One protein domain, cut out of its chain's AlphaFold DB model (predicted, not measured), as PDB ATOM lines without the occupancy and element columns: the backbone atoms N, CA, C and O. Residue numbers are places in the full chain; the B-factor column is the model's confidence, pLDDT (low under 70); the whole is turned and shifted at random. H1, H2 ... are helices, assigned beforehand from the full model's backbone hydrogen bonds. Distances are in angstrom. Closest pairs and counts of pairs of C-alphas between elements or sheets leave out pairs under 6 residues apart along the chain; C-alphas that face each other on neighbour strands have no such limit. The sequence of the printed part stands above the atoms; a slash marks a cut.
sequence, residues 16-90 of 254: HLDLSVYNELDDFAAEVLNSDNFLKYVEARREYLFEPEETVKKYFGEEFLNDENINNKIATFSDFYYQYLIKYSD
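This is residues 16 to 90 of the 254 residues of an uncharacterized protein of Leptotrichia sp. oral taxon 223 (UniProt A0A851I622). H1, H2 and H3 run back and forth as two helical hairpins that share H2, the longest helix; H2 and H3 lie side by side on one side of the domain, H1 and H5 on the other, H5 running alongside H2, and small H4 sits at one end beside H3. The printed part has 75 residues, five named helices in order H1 to H5 and no named strand: all helix, compact, radius of gyration of the C-alphas 12.2 A, spans 33 by 32 by 18 A.

H2, residues 35 to 50, is 23.5 A long. H1, residues 19 to 32, begins at C-alpha (204.434, 221.803, 186.000). H3 is residues 52 to 59, H4 63 to 66; H5, 77 to 88, ends at C-alpha (205.359, 199.639, 190.349).

H2 touches H1 in a hairpin, C-alphas 38 and 30 closest at 5.9 A. H2 and H3 form another, C-alphas 48 and 55 closest at 5.3 A. H2 and H5 only just touch, with 3 pairs of C-alphas within 8 A, C-alphas 37 and 88 closest at 6.3 A. H3 touches H4, C-alphas 56 and 64 closest at 6.9 A. Every O i to N i+4 pair is within hydrogen-bond range in H2, H3 and H5, 8 of 10 in H1; H4 is too short for one.

The printed part has no cut and no long link; pLDDT is under 70 at residues 16 to 21 and 67 to 71.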
ATOM      1  N   HIS A  16     208.943 228.131 191.721       40.12
ATOM      2  CA  HIS A  16     207.897 227.969 190.715       40.12
ATOM      3  C   HIS A  16     207.845 226.497 190.336       40.12
ATOM      4  O   HIS A  16     208.804 225.985 189.766       40.12
ATOM      5  N   LEU A  17     206.757 225.824 190.728       45.41
ATOM      6  CA  LEU A  17     206.414 224.489 190.253       45.41
ATOM      7  C   LEU A  17     206.290 224.604 188.731       45.41
ATOM      8  O   LEU A  17     205.263 225.046 188.215       45.41
ATOM      9  N   ASP A  18     207.370 224.325 188.013       51.62
ATOM     10  CA  ASP A  18     207.324 224.252 186.564       51.62
ATOM     11  C   ASP A  18     206.636 222.933 186.220       51.62
ATOM     12  O   ASP A  18     207.275 221.907 186.015       51.62
ATOM     13  N   LEU A  19     205.300 222.953 186.267       54.94
ATOM     14  CA  LEU A  19     204.434 221.803 186.000       54.94
ATOM     15  C   LEU A  19     204.740 221.155 184.642       54.94
ATOM     16  O   LEU A  19     204.450 219.979 184.463       54.94
ATOM     17  N   SER A  20     205.364 221.890 183.713       58.19
ATOM     18  CA  SER A  20     205.777 221.359 182.412       58.19
ATOM     19  C   SER A  20     206.865 220.284 182.508       58.19
ATOM     20  O   SER A  20     206.824 219.331 181.738       58.19
ATOM     21  N   VAL A  21     207.763 220.364 183.499       60.78
ATOM     22  CA  VAL A  21     208.786 219.338 183.785       60.78
ATOM     23  C   VAL A  21     208.129 218.020 184.201       60.78
ATOM     24  O   VAL A  21     208.609 216.942 183.876       60.78
ATOM     25  N   TYR A  22     206.985 218.088 184.880       70.19
ATOM     26  CA  TYR A  22     206.252 216.888 185.269       70.19
ATOM     27  C   TYR A  22     205.483 216.252 184.113       70.19
ATOM     28  O   TYR A  22     205.134 215.086 184.231       70.19
ATOM     29  N   ASN A  23     205.235 216.970 183.012       83.12
ATOM     30  CA  ASN A  23     204.551 216.383 181.862       83.12
ATOM     31  C   ASN A  23     205.426 215.315 181.199       83.12
ATOM     32  O   ASN A  23     204.918 214.251 180.892       83.12
ATOM     33  N   GLU A  24     206.735 215.549 181.061       87.06
ATOM     34  CA  GLU A  24     207.659 214.548 180.500       87.06
ATOM     35  C   GLU A  24     207.680 213.264 181.348       87.06
ATOM     36  O   GLU A  24     207.603 212.159 180.816       87.06
ATOM     37  N   LEU A  25     207.723 213.402 182.679       90.25
ATOM     38  CA  LEU A  25     207.681 212.258 183.597       90.25
ATOM     39  C   LEU A  25     206.306 211.575 183.621       90.25
ATOM     40  O   LEU A  25     206.236 210.354 183.711       90.25
ATOM     41  N   ASP A  26     205.213 212.335 183.528       90.88
ATOM     42  CA  ASP A  26     203.857 211.785 183.437       90.88
ATOM     43  C   ASP A  26     203.657 211.011 182.129       90.88
ATOM     44  O   ASP A  26     203.116 209.906 182.158       90.88
ATOM     45  N   ASP A  27     204.101 211.573 181.004       91.38
ATOM     46  CA  ASP A  27     204.012 210.960 179.680       91.38
ATOM     47  C   ASP A  27     204.833 209.665 179.652       91.38
ATOM     48  O   ASP A  27     204.337 208.624 179.222       91.38
ATOM     49  N   PHE A  28     206.046 209.680 180.213       94.06
ATOM     50  CA  PHE A  28     206.843 208.466 180.381       94.06
ATOM     51  C   PHE A  28     206.140 207.434 181.273       94.06
ATOM     52  O   PHE A  28     206.004 206.268 180.899       94.06
ATOM     53  N   ALA A  29     205.663 207.848 182.451       95.00
ATOM     54  CA  ALA A  29     204.968 206.972 183.390       95.00
ATOM     55  C   ALA A  29     203.716 206.337 182.764       95.00
ATOM     56  O   ALA A  29     203.433 205.169 183.033       95.00
ATOM     57  N   ALA A  30     202.998 207.068 181.909       94.56
ATOM     58  CA  ALA A  30     201.827 206.575 181.188       94.56
ATOM     59  C   ALA A  30     202.164 205.445 180.202       94.56
ATOM     60  O   ALA A  30     201.324 204.578 179.960       94.56
ATOM     61  N   GLU A  31     203.377 205.444 179.650       95.06
ATOM     62  CA  GLU A  31     203.839 204.415 178.716       95.06
ATOM     63  C   GLU A  31     204.408 203.181 179.427       95.06
ATOM     64  O   GLU A  31     204.235 202.056 178.948       95.06
ATOM     65  N   VAL A  32     205.081 203.361 180.571       95.19
ATOM     66  CA  VAL A  32     205.785 202.257 181.255       95.19
ATOM     67  C   VAL A  32     204.976 201.576 182.359       95.19
ATOM     68  O   VAL A  32     205.267 200.429 182.716       95.19
ATOM     69  N   LEU A  33     203.969 202.253 182.916       95.88
ATOM     70  CA  LEU A  33     203.074 201.696 183.930       95.88
ATOM     71  C   LEU A  33     201.811 201.125 183.282       95.88
ATOM     72  O   LEU A  33     201.273 201.654 182.315       95.88
ATOM     73  N   ASN A  34     201.273 200.058 183.874       92.62
ATOM     74  CA  ASN A  34     199.911 199.639 183.551       92.62
ATOM     75  C   ASN A  34     198.888 200.683 184.045       92.62
ATOM     76  O   ASN A  34     199.193 201.514 184.903       92.62
ATOM     77  N   SER A  35     197.654 200.618 183.537       90.88
ATOM     78  CA  SER A  35     196.618 201.620 183.823       90.88
ATOM     79  C   SER A  35     196.353 201.823 185.319       90.88
ATOM     80  O   SER A  35     196.213 202.962 185.763       90.88
ATOM     81  N   ASP A  36     196.332 200.748 186.109       94.50
ATOM     82  CA  ASP A  36     196.077 200.832 187.550       94.50
ATOM     83  C   ASP A  36     197.234 201.512 188.291       94.50
ATOM     84  O   ASP A  36     197.012 202.354 189.165       94.50
ATOM     85  N   ASN A  37     198.474 201.169 187.944       95.81
ATOM     86  CA  ASN A  37     199.661 201.753 188.559       95.81
ATOM     87  C   ASN A  37     199.889 203.196 188.096       95.81
ATOM     88  O   ASN A  37     200.330 204.011 188.897       95.81
ATOM     89  N   PHE A  38     199.514 203.554 186.867       95.56
ATOM     90  CA  PHE A  38     199.554 204.945 186.414       95.56
ATOM     91  C   PHE A  38     198.544 205.827 187.164       95.56
ATOM     92  O   PHE A  38     198.888 206.916 187.622       95.56
ATOM     93  N   LEU A  39     197.310 205.354 187.376       94.69
ATOM     94  CA  LEU A  39     196.325 206.096 188.175       94.69
ATOM     95  C   LEU A  39     196.808 206.307 189.616       94.69
ATOM     96  O   LEU A  39     196.706 207.417 190.145       94.69
ATOM     97  N   LYS A  40     197.394 205.267 190.222       95.75
ATOM     98  CA  LYS A  40     198.030 205.372 191.543       95.75
ATOM     99  C   LYS A  40     199.215 206.329 191.530       95.75
ATOM    100  O   LYS A  40     199.401 207.043 192.505       95.75
ATOM    101  N   TYR A  41     200.003 206.369 190.459       95.94
ATOM    102  CA  TYR A  41     201.124 207.294 190.327       95.94
ATOM    103  C   TYR A  41     200.649 208.749 190.334       95.94
ATOM    104  O   TYR A  41     201.200 209.566 191.068       95.94
ATOM    105  N   VAL A  42     199.591 209.073 189.585       93.44
ATOM    106  CA  VAL A  42     199.033 210.436 189.542       93.44
ATOM    107  C   VAL A  42     198.568 210.890 190.931       93.44
ATOM    108  O   VAL A  42     198.822 212.035 191.318       93.44
ATOM    109  N   GLU A  43     197.926 210.000 191.691       94.06
ATOM    110  CA  GLU A  43     197.544 210.254 193.084       94.06
ATOM    111  C   GLU A  43     198.776 210.413 193.985       94.06
ATOM    112  O   GLU A  43     198.914 211.439 194.649       94.06
ATOM    113  N   ALA A  44     199.708 209.460 193.942       95.25
ATOM    114  CA  ALA A  44     200.915 209.444 194.764       95.25
ATOM    115  C   ALA A  44     201.797 210.675 194.527       95.25
ATOM    116  O   ALA A  44     202.285 211.286 195.472       95.25
ATOM    117  N   ARG A  45     201.958 211.100 193.269       93.31
ATOM    118  CA  ARG A  45     202.659 212.335 192.907       93.31
ATOM    119  C   ARG A  45     201.993 213.548 193.543       93.31
ATOM    120  O   ARG A  45     202.679 214.402 194.098       93.31
ATOM    121  N   ARG A  46     200.663 213.645 193.445       91.75
ATOM    122  CA  ARG A  46     199.918 214.754 194.044       91.75
ATOM    123  C   ARG A  46     200.111 214.765 195.556       91.75
ATOM    124  O   ARG A  46     200.408 215.822 196.092       91.75
ATOM    125  N   GLU A  47     199.963 213.619 196.215       94.88
ATOM    126  CA  GLU A  47     200.199 213.477 197.656       94.88
ATOM    127  C   GLU A  47     201.625 213.901 198.022       94.88
ATOM    128  O   GLU A  47     201.784 214.745 198.899       94.88
ATOM    129  N   TYR A  48     202.642 213.451 197.276       93.44
ATOM    130  CA  TYR A  48     204.042 213.806 197.525       93.44
ATOM    131  C   TYR A  48     204.279 215.317 197.458       93.44
ATOM    132  O   TYR A  48     205.017 215.864 198.269       93.44
ATOM    133  N   LEU A  49     203.642 216.019 196.514       88.69
ATOM    134  CA  LEU A  49     203.772 217.475 196.381       88.69
ATOM    135  C   LEU A  49     203.215 218.255 197.585       88.69
ATOM    136  O   LEU A  49     203.625 219.398 197.796       88.69
ATOM    137  N   PHE A  50     202.289 217.671 198.353       91.81
ATOM    138  CA  PHE A  50     201.707 218.298 199.545       91.81
ATOM    139  C   PHE A  50     202.318 217.770 200.850       91.81
ATOM    140  O   PHE A  50     202.608 218.564 201.744       91.81
ATOM    141  N   GLU A  51     202.526 216.457 200.956       94.88
ATOM    142  CA  GLU A  51     202.992 215.752 202.154       94.88
ATOM    143  C   GLU A  51     204.069 214.701 201.788       94.88
ATOM    144  O   GLU A  51     203.788 213.496 201.795       94.88
ATOM    145  N   PRO A  52     205.313 215.117 201.460       92.31
ATOM    146  CA  PRO A  52     206.353 214.215 200.955       92.31
ATOM    147  C   PRO A  52     206.659 213.036 201.886       92.31
ATOM    148  O   PRO A  52     206.675 211.891 201.442       92.31
ATOM    149  N   GLU A  53     206.868 213.298 203.180       93.88
ATOM    150  CA  GLU A  53     207.268 212.263 204.142       93.88
ATOM    151  C   GLU A  53     206.176 211.207 204.336       93.88
ATOM    152  O   GLU A  53     206.445 210.012 204.231       93.88
ATOM    153  N   GLU A  54     204.932 211.636 204.559       95.94
ATOM    154  CA  GLU A  54     203.792 210.726 204.727       95.94
ATOM    155  C   GLU A  54     203.520 209.924 203.452       95.94
ATOM    156  O   GLU A  54     203.214 208.730 203.510       95.94
ATOM    157  N   THR A  55     203.725 210.539 202.287       96.44
ATOM    158  CA  THR A  55     203.622 209.838 201.006       96.44
ATOM    159  C   THR A  55     204.709 208.771 200.873       96.44
ATOM    160  O   THR A  55     204.411 207.632 200.518       96.44
ATOM    161  N   VAL A  56     205.966 209.076 201.210       95.31
ATOM    162  CA  VAL A  56     207.048 208.077 201.181       95.31
ATOM    163  C   VAL A  56     206.733 206.893 202.100       95.31
ATOM    164  O   VAL A  56     206.830 205.745 201.659       95.31
ATOM    165  N   LYS A  57     206.254 207.144 203.326       94.69
ATOM    166  CA  LYS A  57     205.821 206.073 204.246       94.69
ATOM    167  C   LYS A  57     204.706 205.219 203.652       94.69
ATOM    168  O   LYS A  57     204.763 203.995 203.730       94.69
ATOM    169  N   LYS A  58     203.703 205.861 203.044       96.25
ATOM    170  CA  LYS A  58     202.534 205.195 202.454       96.25
ATOM    171  C   LYS A  58     202.914 204.257 201.305       96.25
ATOM    172  O   LYS A  58     202.382 203.150 201.237       96.25
ATOM    173  N   TYR A  59     203.796 204.684 200.399       95.38
ATOM    174  CA  TYR A  59     204.102 203.920 199.179       95.38
ATOM    175  C   TYR A  59     205.354 203.053 199.273       95.38
ATOM    176  O   TYR A  59     205.435 202.059 198.544       95.38
ATOM    177  N   PHE A  60     206.314 203.384 200.137       93.38
ATOM    178  CA  PHE A  60     207.607 202.699 200.214       93.38
ATOM    179  C   PHE A  60     207.869 202.103 201.591       93.38
ATOM    180  O   PHE A  60     208.189 200.919 201.638       93.38
ATOM    181  N   GLY A  61     207.630 202.867 202.657       92.25
ATOM    182  CA  GLY A  61     207.887 202.479 204.046       92.25
ATOM    183  C   GLY A  61     208.656 203.569 204.803       92.25
ATOM    184  O   GLY A  61     209.188 204.498 204.193       92.25
ATOM    185  N   GLU A  62     208.693 203.496 206.137       90.94
ATOM    186  CA  GLU A  62     209.414 204.477 206.973       90.94
ATOM    187  C   GLU A  62     210.937 204.414 206.780       90.94
ATOM    188  O   GLU A  62     211.627 205.424 206.932       90.94
ATOM    189  N   GLU A  63     211.463 203.254 206.397       88.81
ATOM    190  CA  GLU A  63     212.884 203.019 206.151       88.81
ATOM    191  C   GLU A  63     213.447 203.894 205.017       88.81
ATOM    192  O   GLU A  63     214.615 204.281 205.058       88.81
ATOM    193  N   PHE A  64     212.607 204.314 204.067       90.06
ATOM    194  CA  PHE A  64     213.001 205.181 202.950       90.06
ATOM    195  C   PHE A  64     213.172 206.661 203.347       90.06
ATOM    196  O   PHE A  64     213.611 207.463 202.519       90.06
ATOM    197  N   LEU A  65     212.860 207.045 204.595       85.25
ATOM    198  CA  LEU A  65     213.022 208.422 205.087       85.25
ATOM    199  C   LEU A  65     214.375 208.694 205.753       85.25
ATOM    200  O   LEU A  65     214.915 209.794 205.618       85.25
ATOM    201  N   ASN A  66     214.907 207.726 206.503       72.25
ATOM    202  CA  ASN A  66     215.877 208.015 207.566       72.25
ATOM    203  C   ASN A  66     217.145 207.158 207.555       72.25
ATOM    204  O   ASN A  66     218.018 207.403 208.385       72.25
ATOM    205  N   ASP A  67     217.273 206.170 206.670       61.91
ATOM    206  CA  ASP A  67     218.413 205.259 206.755       61.91
ATOM    207  C   ASP A  67     219.613 205.758 205.936       61.91
ATOM    208  O   ASP A  67     219.609 205.727 204.707       61.91
ATOM    209  N   GLU A  68     220.661 206.210 206.631       55.00
ATOM    210  CA  GLU A  68     221.965 206.543 206.037       55.00
ATOM    211  C   GLU A  68     222.663 205.315 205.417       55.00
ATOM    212  O   GLU A  68     223.610 205.483 204.653       55.00
ATOM    213  N   ASN A  69     222.200 204.090 205.707       52.97
ATOM    214  CA  ASN A  69     222.770 202.849 205.168       52.97
ATOM    215  C   ASN A  69     222.022 202.296 203.946       52.97
ATOM    216  O   ASN A  69     222.446 201.278 203.397       52.97
ATOM    217  N   ILE A  70     220.920 202.921 203.521       56.69
ATOM    218  CA  ILE A  70     220.176 202.495 202.334       56.69
ATOM    219  C   ILE A  70     220.430 203.522 201.228       56.69
ATOM    220  O   ILE A  70     220.001 204.670 201.328       56.69
ATOM    221  N   ASN A  71     221.026 203.087 200.115       60.06
ATOM    222  CA  ASN A  71     221.180 203.874 198.875       60.06
ATOM    223  C   ASN A  71     219.839 204.335 198.245       60.06
ATOM    224  O   ASN A  71     219.826 204.898 197.159       60.06
ATOM    225  N   ASN A  72     218.706 204.115 198.923       70.56
ATOM    226  CA  ASN A  72     217.345 204.351 198.447       70.56
ATOM    227  C   ASN A  72     216.601 205.415 199.266       70.56
ATOM    228  O   ASN A  72     215.375 205.478 199.190       70.56
ATOM    229  N   LYS A  73     217.285 206.235 200.074       85.88
ATOM    230  CA  LYS A  73     216.627 207.355 200.764       85.88
ATOM    231  C   LYS A  73     215.905 208.246 199.748       85.88
ATOM    232  O   LYS A  73     216.519 208.742 198.807       85.88
ATOM    233  N   ILE A  74     214.622 208.511 199.983       89.69
ATOM    234  CA  ILE A  74     213.820 209.389 199.127       89.69
ATOM    235  C   ILE A  74     213.858 210.804 199.707       89.69
ATOM    236  O   ILE A  74     213.090 211.143 200.608       89.69
ATOM    237  N   ALA A  75     214.777 211.630 199.202       86.69
ATOM    238  CA  ALA A  75     214.958 213.014 199.647       86.69
ATOM    239  C   ALA A  75     214.351 214.037 198.674       86.69
ATOM    240  O   ALA A  75     214.000 215.148 199.074       86.69
ATOM    241  N   THR A  76     214.233 213.672 197.401       88.88
ATOM    242  CA  THR A  76     213.735 214.526 196.323       88.88
ATOM    243  C   THR A  76     212.595 213.858 195.559       88.88
ATOM    244  O   THR A  76     212.370 212.650 195.655       88.88
ATOM    245  N   PHE A  77     211.880 214.647 194.752       89.44
ATOM    246  CA  PHE A  77     210.856 214.096 193.865       89.44
ATOM    247  C   PHE A  77     211.444 213.133 192.822       89.44
ATOM    248  O   PHE A  77     210.787 212.158 192.471       89.44
ATOM    249  N   SER A  78     212.669 213.374 192.345       88.50
ATOM    250  CA  SER A  78     213.345 212.454 191.423       88.50
ATOM    251  C   SER A  78     213.564 211.088 192.068       88.50
ATOM    252  O   SER A  78     213.250 210.079 191.443       88.50
ATOM    253  N   ASP A  79     213.982 211.054 193.340       90.38
ATOM    254  CA  ASP A  79     214.145 209.797 194.083       90.38
ATOM    255  C   ASP A  79     212.804 209.084 194.230       90.38
ATOM    256  O   ASP A  79     212.696 207.886 193.979       90.38
ATOM    257  N   PHE A  80     211.759 209.837 194.584       93.50
ATOM    258  CA  PHE A  80     210.404 209.308 194.692       93.50
ATOM    259  C   PHE A  80     209.947 208.683 193.373       93.50
ATOM    260  O   PHE A  80     209.467 207.552 193.365       93.50
ATOM    261  N   TYR A  81     210.110 209.404 192.264       93.88
ATOM    262  CA  TYR A  81     209.725 208.955 190.933       93.88
ATOM    263  C   TYR A  81     210.493 207.699 190.511       93.88
ATOM    264  O   TYR A  81     209.886 206.711 190.101       93.88
ATOM    265  N   TYR A  82     211.814 207.707 190.676       93.38
ATOM    266  CA  TYR A  82     212.680 206.591 190.311       93.38
ATOM    267  C   TYR A  82     212.343 205.327 191.115       93.38
ATOM    268  O   TYR A  82     212.117 204.260 190.541       93.38
ATOM    269  N   GLN A  83     212.183 205.456 192.436       94.06
ATOM    270  CA  GLN A  83     211.755 204.355 193.308       94.06
ATOM    271  C   GLN A  83     210.328 203.890 192.991       94.06
ATOM    272  O   GLN A  83     210.028 202.695 193.069       94.06
ATOM    273  N   TYR A  84     209.442 204.804 192.581       96.31
ATOM    274  CA  TYR A  84     208.098 204.449 192.136       96.31
ATOM    275  C   TYR A  84     208.148 203.550 190.902       96.31
ATOM    276  O   TYR A  84     207.492 202.507 190.883       96.31
ATOM    277  N   LEU A  85     208.950 203.911 189.897       96.25
ATOM    278  CA  LEU A  85     209.142 203.083 188.709       96.25
ATOM    279  C   LEU A  85     209.719 201.713 189.077       96.25
ATOM    280  O   LEU A  85     209.163 200.705 188.647       96.25
ATOM    281  N   ILE A  86     210.747 201.652 189.929       94.75
ATOM    282  CA  ILE A  86     211.319 200.379 190.409       94.75
ATOM    283  C   ILE A  86     210.244 199.473 191.018       94.75
ATOM    284  O   ILE A  86     210.195 198.278 190.729       94.75
ATOM    285  N   LYS A  87     209.377 200.031 191.869       95.06
ATOM    286  CA  LYS A  87     208.404 199.253 192.645       95.06
ATOM    287  C   LYS A  87     207.147 198.875 191.861       95.06
ATOM    288  O   LYS A  87     206.569 197.821 192.123       95.06
ATOM    289  N   TYR A  88     206.691 199.741 190.958       95.62
ATOM    290  CA  TYR A  88     205.359 199.639 190.349       95.62
ATOM    291  C   TYR A  88     205.366 199.445 188.828       95.62
ATOM    292  O   TYR A  88     204.290 199.270 188.246       95.62
ATOM    293  N   SER A  89     206.529 199.439 188.175       93.50
ATOM    294  CA  SER A  89     206.656 199.087 186.756       93.50
ATOM    295  C   SER A  89     207.280 197.703 186.563       93.50
ATOM    296  O   SER A  89     207.984 197.185 187.429       93.50
ATOM    297  N   ASP A  90     207.053 197.106 185.393       93.62
ATOM    298  CA  ASP A  90     207.775 195.905 184.968       93.62
ATOM    299  C   ASP A  90     209.137 196.310 184.392       93.62
ATOM    300  O   ASP A  90     209.330 196.334 183.173       93.62
TER     301      ASP A  90